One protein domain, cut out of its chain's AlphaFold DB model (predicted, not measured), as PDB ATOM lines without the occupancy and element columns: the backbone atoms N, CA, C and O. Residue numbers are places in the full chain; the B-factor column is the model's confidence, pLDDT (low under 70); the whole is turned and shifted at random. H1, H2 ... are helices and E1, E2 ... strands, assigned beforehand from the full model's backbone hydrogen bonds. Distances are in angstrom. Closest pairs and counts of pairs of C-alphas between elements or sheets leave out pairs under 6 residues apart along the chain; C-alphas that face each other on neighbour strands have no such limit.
ATOM      1  N   LEU A   7     116.531 -65.457 191.457       94.69
ATOM      2  CA  LEU A   7     117.425 -66.231 190.605       94.69
ATOM      3  C   LEU A   7     118.783 -66.411 191.281       94.69
ATOM      4  O   LEU A   7     119.283 -65.505 191.960       94.69
ATOM      5  N   THR A   8     119.447 -67.538 191.036       95.94
ATOM      6  CA  THR A   8     120.882 -67.618 191.313       95.94
ATOM      7  C   THR A   8     121.642 -66.652 190.406       95.94
ATOM      8  O   THR A   8     121.180 -66.253 189.332       95.94
ATOM      9  N   ARG A   9     122.855 -66.277 190.820       94.44
ATOM     10  CA  ARG A   9     123.693 -65.393 190.005       94.44
ATOM     11  C   ARG A   9     124.005 -65.997 188.631       94.44
ATOM     12  O   ARG A   9     123.930 -65.283 187.639       94.44
ATOM     13  N   ALA A  10     124.284 -67.298 188.575       94.88
ATOM     14  CA  ALA A  10     124.571 -68.004 187.329       94.88
ATOM     15  C   ALA A  10     123.366 -68.009 186.372       94.88
ATOM     16  O   ALA A  10     123.531 -67.754 185.182       94.88
ATOM     17  N   GLU A  11     122.151 -68.237 186.883       95.56
ATOM     18  CA  GLU A  11     120.933 -68.164 186.068       95.56
ATOM     19  C   GLU A  11     120.687 -66.755 185.535       95.56
ATOM     20  O   GLU A  11     120.339 -66.597 184.365       95.56
ATOM     21  N   TYR A  12     120.884 -65.733 186.373       96.25
ATOM     22  CA  TYR A  12     120.761 -64.345 185.942       96.25
ATOM     23  C   TYR A  12     121.773 -64.004 184.847       96.25
ATOM     24  O   TYR A  12     121.377 -63.493 183.804       96.25
ATOM     25  N   ASP A  13     123.054 -64.325 185.051       95.75
ATOM     26  CA  ASP A  13     124.110 -64.037 184.077       95.75
ATOM     27  C   ASP A  13     123.846 -64.773 182.746       95.75
ATOM     28  O   ASP A  13     123.982 -64.178 181.676       95.75
ATOM     29  N   HIS A  14     123.375 -66.028 182.792       96.38
ATOM     30  CA  HIS A  14     122.980 -66.780 181.597       96.38
ATOM     31  C   HIS A  14     121.789 -66.134 180.871       96.38
ATOM     32  O   HIS A  14     121.830 -65.936 179.658       96.38
ATOM     33  N   ARG A  15     120.735 -65.741 181.599       96.12
ATOM     34  CA  ARG A  15     119.578 -65.054 181.001       96.12
ATOM     35  C   ARG A  15     119.957 -63.693 180.428       96.12
ATOM     36  O   ARG A  15     119.483 -63.351 179.346       96.12
ATOM     37  N   GLN A  16     120.818 -62.944 181.112       96.44
ATOM     38  CA  GLN A  16     121.320 -61.653 180.646       96.44
ATOM     39  C   GLN A  16     122.138 -61.807 179.361       96.44
ATOM     40  O   GLN A  16     121.946 -61.034 178.428       96.44
ATOM     41  N   TYR A  17     122.998 -62.829 179.275       96.06
ATOM     42  CA  TYR A  17     123.747 -63.149 178.055       96.06
ATOM     43  C   TYR A  17     122.820 -63.419 176.859       96.06
ATOM     44  O   TYR A  17     123.081 -62.955 175.754       96.06
ATOM     45  N   LEU A  18     121.698 -64.104 177.096       95.44
ATOM     46  CA  LEU A  18     120.667 -64.358 176.086       95.44
ATOM     47  C   LEU A  18     119.739 -63.153 175.824       95.44
ATOM     48  O   LEU A  18     118.784 -63.276 175.062       95.44
ATOM     49  N   GLY A  19     119.962 -62.008 176.478       94.88
ATOM     50  CA  GLY A  19     119.102 -60.824 176.368       94.88
ATOM     51  C   GLY A  19     117.720 -60.977 177.019       94.88
ATOM     52  O   GLY A  19     116.828 -60.173 176.765       94.88
ATOM     53  N   SER A  20     117.533 -61.996 177.863       96.00
ATOM     54  CA  SER A  20     116.262 -62.309 178.539       96.00
ATOM     55  C   SER A  20     116.177 -61.829 179.991       96.00
ATOM     56  O   SER A  20     115.189 -62.083 180.679       96.00
ATOM     57  N   ALA A  21     117.203 -61.131 180.470       97.50
ATOM     58  CA  ALA A  21     117.222 -60.444 181.754       97.50
ATOM     59  C   ALA A  21     118.119 -59.208 181.678       97.50
ATOM     60  O   ALA A  21     118.975 -59.108 180.798       97.50
ATOM     61  N   GLY A  22     117.945 -58.278 182.612       97.31
ATOM     62  CA  GLY A  22     118.748 -57.063 182.626       97.31
ATOM     63  C   GLY A  22     118.607 -56.227 183.894       97.31
ATOM     64  O   GLY A  22     117.900 -56.611 184.833       97.31
ATOM     65  N   PRO A  23     119.336 -55.102 183.966       97.50
ATOM     66  CA  PRO A  23     119.251 -54.173 185.079       97.50
ATOM     67  C   PRO A  23     117.970 -53.339 184.992       97.50
ATOM     68  O   PRO A  23     117.542 -52.932 183.909       97.50
ATOM     69  N   ALA A  24     117.388 -53.021 186.148       96.69
ATOM     70  CA  ALA A  24     116.204 -52.168 186.263       96.69
ATOM     71  C   ALA A  24     116.420 -50.770 185.661       96.69
ATOM     72  O   ALA A  24     115.467 -50.167 185.190       96.69
ATOM     73  N   SER A  25     117.667 -50.289 185.592       95.81
ATOM     74  CA  SER A  25     118.022 -49.029 184.924       95.81
ATOM     75  C   SER A  25     117.714 -49.011 183.424       95.81
ATOM     76  O   SER A  25     117.645 -47.936 182.844       95.81
ATOM     77  N   GLY A  26     117.546 -50.179 182.792       93.56
ATOM     78  CA  GLY A  26     117.088 -50.291 181.406       93.56
ATOM     79  C   GLY A  26     115.568 -50.175 181.237       93.56
ATOM     80  O   GLY A  26     115.092 -50.179 180.108       93.56
ATOM     81  N   LEU A  27     114.802 -50.098 182.332       95.38
ATOM     82  CA  LEU A  27     113.348 -49.951 182.304       95.38
ATOM     83  C   LEU A  27     112.931 -48.485 182.364       95.38
ATOM     84  O   LEU A  27     113.596 -47.662 183.000       95.38
ATOM     85  N   ALA A  28     111.768 -48.187 181.785       96.25
ATOM     86  CA  ALA A  28     111.138 -46.881 181.924       96.25
ATOM     87  C   ALA A  28     110.914 -46.531 183.416       96.25
ATOM     88  O   ALA A  28     110.540 -47.415 184.196       96.25
ATOM     89  N   PRO A  29     111.116 -45.265 183.832       95.50
ATOM     90  CA  PRO A  29     110.977 -44.852 185.230       95.50
ATOM     91  C   PRO A  29     109.608 -45.184 185.834       95.50
ATOM     92  O   PRO A  29     109.547 -45.664 186.964       95.50
ATOM     93  N   ASP A  30     108.529 -45.009 185.069       96.81
ATOM     94  CA  ASP A  30     107.163 -45.313 185.506       96.81
ATOM     95  C   ASP A  30     106.966 -46.802 185.811       96.81
ATOM     96  O   ASP A  30     106.289 -47.157 186.773       96.81
ATOM     97  N   VAL A  31     107.620 -47.689 185.050       95.81
ATOM     98  CA  VAL A  31     107.590 -49.139 185.305       95.81
ATOM     99  C   VAL A  31     108.309 -49.458 186.611       95.81
ATOM    100  O   VAL A  31     107.801 -50.231 187.418       95.81
ATOM    101  N   GLN A  32     109.467 -48.838 186.859       95.81
ATOM    102  CA  GLN A  32     110.205 -49.036 188.108       95.81
ATOM    103  C   GLN A  32     109.419 -48.522 189.322       95.81
ATOM    104  O   GLN A  32     109.417 -49.180 190.361       95.81
ATOM    105  N   ALA A  33     108.771 -47.358 189.204       95.81
ATOM    106  CA  ALA A  33     107.949 -46.780 190.264       95.81
ATOM    107  C   ALA A  33     106.763 -47.692 190.589       95.81
ATOM    108  O   ALA A  33     106.637 -48.143 191.726       95.81
ATOM    109  N   ARG A  34     105.999 -48.070 189.562       95.88
ATOM    110  CA  ARG A  34     104.868 -48.987 189.683       95.88
ATOM    111  C   ARG A  34     105.278 -50.323 190.315       95.88
ATOM    112  O   ARG A  34     104.624 -50.807 191.234       95.88
ATOM    113  N   TRP A  35     106.386 -50.919 189.872       95.88
ATOM    114  CA  TRP A  35     106.845 -52.194 190.427       95.88
ATOM    115  C   TRP A  35     107.287 -52.101 191.887       95.88
ATOM    116  O   TRP A  35     107.127 -53.072 192.617       95.88
ATOM    117  N   ARG A  36     107.814 -50.961 192.347       94.44
ATOM    118  CA  ARG A  36     108.123 -50.776 193.775       94.44
ATOM    119  C   ARG A  36     106.868 -50.777 194.646       94.44
ATOM    120  O   ARG A  36     106.946 -51.193 195.796       94.44
ATOM    121  N   GLU A  37     105.739 -50.325 194.109       94.81
ATOM    122  CA  GLU A  37     104.449 -50.344 194.805       94.81
ATOM    123  C   GLU A  37     103.815 -51.743 194.777       94.81
ATOM    124  O   GLU A  37     103.322 -52.222 195.797       94.81
ATOM    125  N   GLU A  38     103.858 -52.421 193.626       95.06
ATOM    126  CA  GLU A  38     103.241 -53.744 193.437       95.06
ATOM    127  C   GLU A  38     104.054 -54.895 194.064       95.06
ATOM    128  O   GLU A  38     103.480 -55.900 194.496       95.06
ATOM    129  N   PHE A  39     105.383 -54.759 194.129       95.25
ATOM    130  CA  PHE A  39     106.321 -55.807 194.540       95.25
ATOM    131  C   PHE A  39     107.274 -55.302 195.639       95.25
ATOM    132  O   PHE A  39     108.451 -55.049 195.368       95.25
ATOM    133  N   PRO A  40     106.811 -55.178 196.897       93.00
ATOM    134  CA  PRO A  40     107.622 -54.623 197.987       93.00
ATOM    135  C   PRO A  40     108.881 -55.448 198.308       93.00
ATOM    136  O   PRO A  40     109.857 -54.903 198.815       93.00
ATOM    137  N   ASP A  41     108.892 -56.744 197.972       93.06
ATOM    138  CA  ASP A  41     110.045 -57.638 198.161       93.06
ATOM    139  C   ASP A  41     111.102 -57.512 197.045       93.06
ATOM    140  O   ASP A  41     112.163 -58.145 197.093       93.06
ATOM    141  N   TRP A  42     110.832 -56.722 196.005       95.94
ATOM    142  CA  TRP A  42     111.776 -56.508 194.918       95.94
ATOM    143  C   TRP A  42     112.863 -55.521 195.340       95.94
ATOM    144  O   TRP A  42     112.596 -54.370 195.678       95.94
ATOM    145  N   ALA A  43     114.129 -55.916 195.209       94.56
ATOM    146  CA  ALA A  43     115.266 -55.055 195.531       94.56
ATOM    147  C   ALA A  43     115.448 -53.872 194.555       94.56
ATOM    148  O   ALA A  43     116.384 -53.085 194.717       94.56
ATOM    149  N   GLY A  44     114.615 -53.761 193.512       95.75
ATOM    150  CA  GLY A  44     114.652 -52.656 192.551       95.75
ATOM    151  C   GLY A  44     115.841 -52.692 191.592       95.75
ATOM    152  O   GLY A  44     116.229 -51.648 191.072       95.75
ATOM    153  N   ARG A  45     116.475 -53.860 191.407       96.56
ATOM    154  CA  ARG A  45     117.758 -53.978 190.689       96.56
ATOM    155  C   ARG A  45     117.673 -54.680 189.347       96.56
ATOM    156  O   ARG A  45     118.406 -54.297 188.440       96.56
ATOM    157  N   TYR A  46     116.816 -55.686 189.214       97.88
ATOM    158  CA  TYR A  46     116.859 -56.597 188.073       97.88
ATOM    159  C   TYR A  46     115.466 -56.966 187.572       97.88
ATOM    160  O   TYR A  46     114.498 -56.984 188.334       97.88
ATOM    161  N   TRP A  47     115.391 -57.285 186.285       97.69
ATOM    162  CA  TRP A  47     114.205 -57.809 185.618       97.69
ATOM    163  C   TRP A  47     114.571 -59.033 184.781       97.69
ATOM    164  O   TRP A  47     115.733 -59.222 184.412       97.69
ATOM    165  N   ALA A  48     113.572 -59.856 184.476       97.38
ATOM    166  CA  ALA A  48     113.693 -60.955 183.527       97.38
ATOM    167  C   ALA A  48     112.409 -61.113 182.709       97.38
ATOM    168  O   ALA A  48     111.329 -60.738 183.169       97.38
ATOM    169  N   PHE A  49     112.525 -61.702 181.522       95.50
ATOM    170  CA  PHE A  49     111.378 -62.219 180.791       95.50
ATOM    171  C   PHE A  49     110.920 -63.552 181.389       95.50
ATOM    172  O   PHE A  49     111.732 -64.399 181.779       95.50
ATOM    173  N   GLN A  50     109.605 -63.741 181.443       91.38
ATOM    174  CA  GLN A  50     108.960 -65.005 181.768       91.38
ATOM    175  C   GLN A  50     108.012 -65.379 180.625       91.38
ATOM    176  O   GLN A  50     107.222 -64.527 180.215       91.38
ATOM    177  N   PRO A  51     108.079 -66.611 180.094       89.31
ATOM    178  CA  PRO A  51     107.120 -67.059 179.095       89.31
ATOM    179  C   PRO A  51     105.711 -67.090 179.692       89.31
ATOM    180  O   PRO A  51     105.520 -67.479 180.846       89.31
ATOM    181  N   ASP A  52     104.735 -66.673 178.897       87.81
ATOM    182  CA  ASP A  52     103.324 -66.882 179.194       87.81
ATOM    183  C   ASP A  52     102.967 -68.363 179.002       87.81
ATOM    184  O   ASP A  52     102.962 -68.868 177.880       87.81
ATOM    185  N   THR A  53     102.702 -69.067 180.100       83.75
ATOM    186  CA  THR A  53     102.385 -70.501 180.082       83.75
ATOM    187  C   THR A  53     100.967 -70.811 179.611       83.75
ATOM    188  O   THR A  53     100.704 -71.950 179.236       83.75
ATOM    189  N   ASP A  54     100.068 -69.828 179.624       84.69
ATOM    190  CA  ASP A  54      98.684 -69.967 179.165       84.69
ATOM    191  C   ASP A  54      98.546 -69.641 177.667       84.69
ATOM    192  O   ASP A  54      97.495 -69.868 177.060       84.69
ATOM    193  N   TYR A  55      99.614 -69.142 177.037       80.06
ATOM    194  CA  TYR A  55      99.611 -68.806 175.620       80.06
ATOM    195  C   TYR A  55      99.703 -70.060 174.729       80.06
ATOM    196  O   TYR A  55     100.559 -70.922 174.950       80.06
ATOM    197  N   PRO A  56      98.854 -70.189 173.690       82.94
ATOM    198  CA  PRO A  56      98.813 -71.386 172.858       82.94
ATOM    199  C   PRO A  56     100.125 -71.600 172.093       82.94
ATOM    200  O   PRO A  56     100.601 -70.722 171.374       82.94
ATOM    201  N   THR A  57     100.656 -72.822 172.165       78.62
ATOM    202  CA  THR A  57     101.927 -73.236 171.535       78.62
ATOM    203  C   THR A  57     101.893 -73.259 170.005       78.62
ATOM    204  O   THR A  57     102.923 -73.427 169.357       78.62
ATOM    205  N   THR A  58     100.711 -73.081 169.411       85.88
ATOM    206  CA  THR A  58     100.511 -72.931 167.964       85.88
ATOM    207  C   THR A  58     100.853 -71.529 167.454       85.88
ATOM    208  O   THR A  58     100.798 -71.287 166.249       85.88
ATOM    209  N   GLN A  59     101.205 -70.604 168.352       80.62
ATOM    210  CA  GLN A  59     101.597 -69.232 168.048       80.62
ATOM    211  C   GLN A  59     102.987 -68.909 168.628       80.62
ATOM    212  O   GLN A  59     103.471 -69.627 169.506       80.62
ATOM    213  N   PRO A  60     103.655 -67.833 168.165       83.75
ATOM    214  CA  PRO A  60     104.890 -67.360 168.783       83.75
ATOM    215  C   PRO A  60     104.686 -67.067 170.274       83.75
ATOM    216  O   PRO A  60     103.722 -66.402 170.649       83.75
ATOM    217  N   GLN A  61     105.606 -67.546 171.113       86.88
ATOM    218  CA  GLN A  61     105.547 -67.372 172.563       86.88
ATOM    219  C   GLN A  61     105.548 -65.886 172.949       86.88
ATOM    220  O   GLN A  61     106.453 -65.141 172.567       86.88
ATOM    221  N   LEU A  62     104.579 -65.477 173.771       88.31
ATOM    222  CA  LEU A  62     104.607 -64.177 174.441       88.31
ATOM    223  C   LEU A  62     105.443 -64.238 175.720       88.31
ATOM    224  O   LEU A  62     105.427 -65.235 176.443       88.31
ATOM    225  N   PHE A  63     106.164 -63.155 176.003       91.12
ATOM    226  CA  PHE A  63     106.978 -63.016 177.205       91.12
ATOM    227  C   PHE A  63     106.542 -61.793 178.001       91.12
ATOM    228  O   PHE A  63     106.444 -60.689 177.465       91.12
ATOM    229  N   TRP A  64     106.350 -61.988 179.299       91.50
ATOM    230  CA  TRP A  64     106.075 -60.918 180.242       91.50
ATOM    231  C   TRP A  64     107.362 -60.430 180.879       91.50
ATOM    232  O   TRP A  64     108.226 -61.222 181.266       91.50
ATOM    233  N   LEU A  65     107.473 -59.117 181.024       94.56
ATOM    234  CA  LEU A  65     108.513 -58.512 181.836       94.56
ATOM    235  C   LEU A  65     108.125 -58.667 183.315       94.56
ATOM    236  O   LEU A  65     107.010 -58.306 183.689       94.56
ATOM    237  N   ARG A  66     109.029 -59.179 184.157       95.25
ATOM    238  CA  ARG A  66     108.782 -59.311 185.602       95.25
ATOM    239  C   ARG A  66     109.964 -58.844 186.460       95.25
ATOM    240  O   ARG A  66     111.116 -58.977 186.023       95.25
ATOM    241  N   PRO A  67     109.711 -58.343 187.682       97.44
ATOM    242  CA  PRO A  67     110.769 -58.085 188.648       97.44
ATOM    243  C   PRO A  67     111.385 -59.404 189.115       97.44
ATOM    244  O   PRO A  67     110.681 -60.390 189.331       97.44
ATOM    245  N   VAL A  68     112.707 -59.418 189.285       97.06
ATOM    246  CA  VAL A  68     113.431 -60.536 189.903       97.06
ATOM    247  C   VAL A  68     114.468 -60.013 190.888       97.06
ATOM    248  O   VAL A  68     115.040 -58.933 190.710       97.06
ATOM    249  N   ASN A  69     114.738 -60.802 191.919       97.19
ATOM    250  CA  ASN A  69     115.909 -60.653 192.766       97.19
ATOM    251  C   ASN A  69     117.013 -61.597 192.282       97.19
ATOM    252  O   ASN A  69     116.759 -62.586 191.597       97.19
ATOM    253  N   VAL A  70     118.258 -61.286 192.634       96.06
ATOM    254  CA  VAL A  70     119.405 -62.154 192.355       96.06
ATOM    255  C   VAL A  70     120.084 -62.455 193.675       96.06
ATOM    256  O   VAL A  70     120.427 -61.529 194.415       96.06
ATOM    257  N   ALA A  71     120.263 -63.742 193.965       93.56
ATOM    258  CA  ALA A  71     120.931 -64.193 195.171       93.56
ATOM    259  C   ALA A  71     122.313 -63.536 195.283       93.56
ATOM    260  O   ALA A  71     123.070 -63.448 194.307       93.56
TER     261      ALA A  71
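What this domain is: This is residues 7 to 71 of the 78 residues of an uncharacterized protein of Nocardia terpenica (UniProt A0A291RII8). A small antiparallel sheet, E1 E2 E3, has H1 across one face, while H2 only grazes it; the E2 and E3 hairpin with its long loop makes the longest axis. Look for 65 residues, two named helices and three strands, ordered H1 E1 H2 E2 E3: mixed, helices and strands. It is only just compact, close to loose, radius of gyration of the C-alphas 12.7 A, spans 35 by 26 by 19 A.

Where its parts are: Find E1 at residues 21 to 23, E2 at 46 to 51, 16.9 A, and E3 at 63 to 70, 19.6 A, bending by 60 degrees at 67 and ending at (119.405, -62.154, 192.355). H1, 9 to 17, 12.2 A, begins at (123.693, -65.393, 190.005); H2, 29 to 38, spans 14.4 A.

How they stand to each other: Within hydrogen-bond range find N 22 and O 47, 3.0 A, for E1 and E2, and N 64 and O 50, 2.8 A, for E2 and E3. H1 is on the sheet, height 9.0 A, running across the strands; its closest C-alpha pair with E1 is Arg 15 and Ala 21, 5.2 A. H2's closest C-alpha pair with E3 is Trp 35 and Pro 67, 7.3 A. H1 and H2 are apart; in both, every O i to N i+4 pair is within range.

The domain as a whole: The C-alphas of Ala 43 and Thr 58 are farthest apart, 36.0 A. The E2 to E3 link is long. The printed part has no cut, and no printed residue is under 70.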